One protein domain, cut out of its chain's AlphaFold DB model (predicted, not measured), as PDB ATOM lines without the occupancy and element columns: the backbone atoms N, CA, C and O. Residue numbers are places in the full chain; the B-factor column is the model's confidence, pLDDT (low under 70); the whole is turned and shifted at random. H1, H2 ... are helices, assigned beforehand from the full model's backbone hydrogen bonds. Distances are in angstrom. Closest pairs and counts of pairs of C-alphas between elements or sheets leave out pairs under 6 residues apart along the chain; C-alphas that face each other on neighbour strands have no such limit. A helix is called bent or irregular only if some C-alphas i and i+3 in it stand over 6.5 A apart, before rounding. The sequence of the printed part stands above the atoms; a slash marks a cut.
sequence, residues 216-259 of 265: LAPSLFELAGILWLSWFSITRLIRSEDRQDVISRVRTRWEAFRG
ATOM      1  N   LEU A 216      26.717  -0.778  34.896       52.53
ATOM      2  CA  LEU A 216      27.225  -1.585  36.019       52.53
ATOM      3  C   LEU A 216      27.113  -3.101  35.811       52.53
ATOM      4  O   LEU A 216      27.642  -3.872  36.610       52.53
ATOM      5  N   ALA A 217      26.404  -3.544  34.771       57.66
ATOM      6  CA  ALA A 217      26.182  -4.966  34.528       57.66
ATOM      7  C   ALA A 217      27.488  -5.789  34.429       57.66
ATOM      8  O   ALA A 217      27.528  -6.868  35.019       57.66
ATOM      9  N   PRO A 218      28.568  -5.318  33.767       67.25
ATOM     10  CA  PRO A 218      29.769  -6.134  33.603       67.25
ATOM     11  C   PRO A 218      30.542  -6.354  34.910       67.25
ATOM     12  O   PRO A 218      30.856  -7.492  35.245       67.25
ATOM     13  N   SER A 219      30.812  -5.298  35.685       63.38
ATOM     14  CA  SER A 219      31.685  -5.377  36.868       63.38
ATOM     15  C   SER A 219      31.019  -6.054  38.070       63.38
ATOM     16  O   SER A 219      31.679  -6.764  38.829       63.38
ATOM     17  N   LEU A 220      29.699  -5.901  38.238       68.88
ATOM     18  CA  LEU A 220      28.952  -6.640  39.261       68.88
ATOM     19  C   LEU A 220      28.853  -8.125  38.919       68.88
ATOM     20  O   LEU A 220      28.959  -8.955  39.820       68.88
ATOM     21  N   PHE A 221      28.663  -8.468  37.643       69.31
ATOM     22  CA  PHE A 221      28.640  -9.865  37.214       69.31
ATOM     23  C   PHE A 221      30.026 -10.507  37.311       69.31
ATOM     24  O   PHE A 221      30.127 -11.682  37.648       69.31
ATOM     25  N   GLU A 222      31.095  -9.738  37.105       81.19
ATOM     26  CA  GLU A 222      32.469 -10.186  37.331       81.19
ATOM     27  C   GLU A 222      32.716 -10.492  38.814       81.19
ATOM     28  O   GLU A 222      33.180 -11.581  39.152       81.19
ATOM     29  N   LEU A 223      32.311  -9.600  39.722       78.19
ATOM     30  CA  LEU A 223      32.483  -9.820  41.159       78.19
ATOM     31  C   LEU A 223      31.596 -10.961  41.682       78.19
ATOM     32  O   LEU A 223      32.057 -11.822  42.431       78.19
ATOM     33  N   ALA A 224      30.328 -10.990  41.264       76.00
ATOM     34  CA  ALA A 224      29.399 -12.065  41.591       76.00
ATOM     35  C   ALA A 224      29.873 -13.400  41.003       76.00
ATOM     36  O   ALA A 224      29.777 -14.426  41.669       76.00
ATOM     37  N   GLY A 225      30.443 -13.379  39.798       78.81
ATOM     38  CA  GLY A 225      31.035 -14.528  39.130       78.81
ATOM     39  C   GLY A 225      32.257 -15.060  39.867       78.81
ATOM     40  O   GLY A 225      32.336 -16.262  40.094       78.81
ATOM     41  N   ILE A 226      33.169 -14.196  40.320       85.94
ATOM     42  CA  ILE A 226      34.347 -14.595  41.108       85.94
ATOM     43  C   ILE A 226      33.926 -15.137  42.474       85.94
ATOM     44  O   ILE A 226      34.444 -16.160  42.922       85.94
ATOM     45  N   LEU A 227      32.962 -14.492  43.132       82.31
ATOM     46  CA  LEU A 227      32.463 -14.931  44.431       82.31
ATOM     47  C   LEU A 227      31.736 -16.279  44.322       82.31
ATOM     48  O   LEU A 227      31.980 -17.185  45.121       82.31
ATOM     49  N   TRP A 228      30.902 -16.440  43.293       83.44
ATOM     50  CA  TRP A 228      30.224 -17.694  42.983       83.44
ATOM     51  C   TRP A 228      31.217 -18.787  42.586       83.44
ATOM     52  O   TRP A 228      31.126 -19.898  43.099       83.44
ATOM     53  N   LEU A 229      32.213 -18.475  41.753       84.06
ATOM     54  CA  LEU A 229      33.258 -19.410  41.338       84.06
ATOM     55  C   LEU A 229      34.127 -19.839  42.518       84.06
ATOM     56  O   LEU A 229      34.469 -21.011  42.614       84.06
ATOM     57  N   SER A 230      34.457 -18.932  43.436       83.69
ATOM     58  CA  SER A 230      35.208 -19.247  44.653       83.69
ATOM     59  C   SER A 230      34.403 -20.178  45.564       83.69
ATOM     60  O   SER A 230      34.891 -21.237  45.961       83.69
ATOM     61  N   TRP A 231      33.128 -19.859  45.810       81.62
ATOM     62  CA  TRP A 231      32.232 -20.699  46.606       81.62
ATOM     63  C   TRP A 231      31.995 -22.076  45.969       81.62
ATOM     64  O   TRP A 231      32.108 -23.102  46.643       81.62
ATOM     65  N   PHE A 232      31.737 -22.119  44.662       73.94
ATOM     66  CA  PHE A 232      31.581 -23.344  43.876       73.94
ATOM     67  C   PHE A 232      32.877 -24.165  43.854       73.94
ATOM     68  O   PHE A 232      32.845 -25.384  44.006       73.94
ATOM     69  N   SER A 233      34.037 -23.512  43.760       78.44
ATOM     70  CA  SER A 233      35.336 -24.192  43.801       78.44
ATOM     71  C   SER A 233      35.573 -24.874  45.148       78.44
ATOM     72  O   SER A 233      36.041 -26.009  45.206       78.44
ATOM     73  N   ILE A 234      35.202 -24.205  46.240       74.56
ATOM     74  CA  ILE A 234      35.410 -24.711  47.598       74.56
ATOM     75  C   ILE A 234      34.413 -25.826  47.946       74.56
ATOM     76  O   ILE A 234      34.777 -26.804  48.594       74.56
ATOM     77  N   THR A 235      33.153 -25.693  47.530       70.94
ATOM     78  CA  THR A 235      32.074 -26.610  47.934       70.94
ATOM     79  C   THR A 235      31.852 -27.762  46.960       70.94
ATOM     80  O   THR A 235      31.451 -28.847  47.382       70.94
ATOM     81  N   ARG A 236      32.113 -27.552  45.666       62.41
ATOM     82  CA  ARG A 236      31.814 -28.517  44.603       62.41
ATOM     83  C   ARG A 236      33.065 -29.154  44.004       62.41
ATOM     84  O   ARG A 236      33.071 -30.354  43.782       62.41
ATOM     85  N   LEU A 237      34.153 -28.403  43.838       58.19
ATOM     86  CA  LEU A 237      35.402 -28.913  43.244       58.19
ATOM     87  C   LEU A 237      36.273 -29.718  44.223       58.19
ATOM     88  O   LEU A 237      37.247 -30.345  43.822       58.19
ATOM     89  N   ILE A 238      35.973 -29.692  45.523       55.91
ATOM     90  CA  ILE A 238      36.731 -30.432  46.546       55.91
ATOM     91  C   ILE A 238      36.301 -31.894  46.685       55.91
ATOM     92  O   ILE A 238      37.020 -32.677  47.303       55.91
ATOM     93  N   ARG A 239      35.210 -32.296  46.036       55.91
ATOM     94  CA  ARG A 239      34.852 -33.702  45.893       55.91
ATOM     95  C   ARG A 239      35.810 -34.333  44.874       55.91
ATOM     96  O   ARG A 239      35.906 -33.865  43.742       55.91
ATOM     97  N   SER A 240      36.609 -35.309  45.306       56.31
ATOM     98  CA  SER A 240      37.734 -35.872  44.537       56.31
ATOM     99  C   SER A 240      37.339 -36.364  43.143       56.31
ATOM    100  O   SER A 240      38.154 -36.330  42.221       56.31
ATOM    101  N   GLU A 241      36.085 -36.772  42.981       63.41
ATOM    102  CA  GLU A 241      35.498 -37.231  41.729       63.41
ATOM    103  C   GLU A 241      35.317 -36.078  40.722       63.41
ATOM    104  O   GLU A 241      35.665 -36.219  39.550       63.41
ATOM    105  N   ASP A 242      34.885 -34.900  41.189       61.22
ATOM    106  CA  ASP A 242      34.662 -33.717  40.346       61.22
ATOM    107  C   ASP A 242      35.995 -33.053  39.932       61.22
ATOM    108  O   ASP A 242      36.087 -32.446  38.862       61.22
ATOM    109  N   ARG A 243      37.074 -33.222  40.721       66.56
ATOM    110  CA  ARG A 243      38.426 -32.742  40.353       66.56
ATOM    111  C   ARG A 243      38.918 -33.370  39.059       66.56
ATOM    112  O   ARG A 243      39.443 -32.670  38.196       66.56
ATOM    113  N   GLN A 244      38.760 -34.682  38.934       68.62
ATOM    114  CA  GLN A 244      39.257 -35.412  37.773       68.62
ATOM    115  C   GLN A 244      38.426 -35.094  36.525       68.62
ATOM    116  O   GLN A 244      38.983 -34.944  35.437       68.62
ATOM    117  N   ASP A 245      37.113 -34.899  36.678       72.81
ATOM    118  CA  ASP A 245      36.227 -34.531  35.570       72.81
ATOM    119  C   ASP A 245      36.515 -33.110  35.050       72.81
ATOM    120  O   ASP A 245      36.652 -32.885  33.849       72.81
ATOM    121  N   VAL A 246      36.722 -32.132  35.935       74.88
ATOM    122  CA  VAL A 246      37.023 -30.757  35.499       74.88
ATOM    123  C   VAL A 246      38.433 -30.643  34.914       74.88
ATOM    124  O   VAL A 246      38.606 -30.018  33.866       74.88
ATOM    125  N   ILE A 247      39.435 -31.290  35.521       81.12
ATOM    126  CA  ILE A 247      40.808 -31.298  34.992       81.12
ATOM    127  C   ILE A 247      40.857 -31.998  33.630       81.12
ATOM    128  O   ILE A 247      41.494 -31.484  32.711       81.12
ATOM    129  N   SER A 248      40.164 -33.128  33.457       79.44
ATOM    130  CA  SER A 248      40.124 -33.832  32.170       79.44
ATOM    131  C   SER A 248      39.414 -33.019  31.085       79.44
ATOM    132  O   SER A 248      39.908 -32.957  29.959       79.44
ATOM    133  N   ARG A 249      38.331 -32.301  31.408       81.12
ATOM    134  CA  ARG A 249      37.639 -31.402  30.464       81.12
ATOM    135  C   ARG A 249      38.485 -30.197  30.064       81.12
ATOM    136  O   ARG A 249      38.528 -29.860  28.881       81.12
ATOM    137  N   VAL A 250      39.168 -29.557  31.014       86.25
ATOM    138  CA  VAL A 250      40.079 -28.435  30.729       86.25
ATOM    139  C   VAL A 250      41.262 -28.919  29.897       86.25
ATOM    140  O   VAL A 250      41.582 -28.298  28.888       86.25
ATOM    141  N   ARG A 251      41.851 -30.066  30.253       84.50
ATOM    142  CA  ARG A 251      42.934 -30.691  29.489       84.50
ATOM    143  C   ARG A 251      42.490 -31.028  28.069       84.50
ATOM    144  O   ARG A 251      43.178 -30.657  27.134       84.50
ATOM    145  N   THR A 252      41.313 -31.622  27.884       85.12
ATOM    146  CA  THR A 252      40.773 -31.956  26.553       85.12
ATOM    147  C   THR A 252      40.573 -30.710  25.689       85.12
ATOM    148  O   THR A 252      40.952 -30.694  24.523       85.12
ATOM    149  N   ARG A 253      40.025 -29.630  26.262       84.25
ATOM    150  CA  ARG A 253      39.858 -28.349  25.552       84.25
ATOM    151  C   ARG A 253      41.194 -27.686  25.232       84.25
ATOM    152  O   ARG A 253      41.333 -27.073  24.180       84.25
ATOM    153  N   TRP A 254      42.167 -27.826  26.124       83.69
ATOM    154  CA  TRP A 254      43.517 -27.317  25.933       83.69
ATOM    155  C   TRP A 254      44.282 -28.085  24.849       83.69
ATOM    156  O   TRP A 254      44.919 -27.464  24.007       83.69
ATOM    157  N   GLU A 255      44.173 -29.414  24.807       86.12
ATOM    158  CA  GLU A 255      44.768 -30.238  23.745       86.12
ATOM    159  C   GLU A 255      44.097 -29.991  22.383       86.12
ATOM    160  O   GLU A 255      44.784 -29.912  21.365       86.12
ATOM    161  N   ALA A 256      42.776 -29.772  22.366       81.94
ATOM    162  CA  ALA A 256      42.042 -29.378  21.162       81.94
ATOM    163  C   ALA A 256      42.471 -27.994  20.643       81.94
ATOM    164  O   ALA A 256      42.581 -27.792  19.437       81.94
ATOM    165  N   PHE A 257      42.761 -27.051  21.543       82.44
ATOM    166  CA  PHE A 257      43.282 -25.731  21.183       82.44
ATOM    167  C   PHE A 257      44.749 -25.780  20.730       82.44
ATOM    168  O   PHE A 257      45.137 -25.050  19.822       82.44
ATOM    169  N   ARG A 258      45.564 -26.663  21.322       86.12
ATOM    170  CA  ARG A 258      46.966 -26.877  20.924       86.12
ATOM    171  C   ARG A 258      47.143 -27.798  19.713       86.12
ATOM    172  O   ARG A 258      48.276 -28.049  19.316       86.12
ATOM    173  N   GLY A 259      46.049 -28.245  19.097       69.50
ATOM    174  CA  GLY A 259      46.081 -28.866  17.776       69.50
ATOM    175  C   GLY A 259      46.655 -30.280  17.738       69.50
ATOM    176  O   GLY A 259      47.055 -30.726  16.669       69.50
TER     177      GLY A 259
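This is residues 216 to 259 of the 265 residues of the protein "CAAD domain-containing protein" of Prochlorococcus sp. MIT 1303 (UniProt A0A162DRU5). Two straight helices, H1 and H2, form the two arms of an open V, joined at its point by residues 236 to 239. The space between the arms is empty, and their far parts, residues 216 to 228 and 247 to 259, stand free. The printed part has 44 residues with two named helices, H1 then H2, and no named strand; its class is all helix. It is only just loose, close to extended, with a radius of gyration of the C-alphas of 13.8 A, and it is flat, spanning 37 by 28 by 7 A.

Leu 216 comes before H1, which takes residues 217 to 235 and measures 26.1 A from first to last C-alpha. C-alpha 217 stands at (26.182, -4.966, 34.528) and C-alpha 235 at (32.074, -26.610, 47.934). H2 takes residues 240 to 257, also 26.1 A from first to last C-alpha, and ends with C-alpha 257 at (43.282, -25.731, 21.183). Arg 258 and Gly 259 follow it.

H1 and H2 follow each other through a tight link of 4 residues. They are apart, with no C-alpha of the one within 8 A of the other. Neither helix is bent. In H1 every O i to N i+4 pair is within hydrogen-bond range; in H2 13 of 14 are.

The two C-alphas farthest apart are those of Leu 216 and Gly 259, the first and last printed residues, at 37.8 A. The printed part has no cut, and there is no long link. The mean pLDDT of the printed part is 74.1; it is under 70 in 16 residues, namely 216 to 221, 236 to 244 and 259.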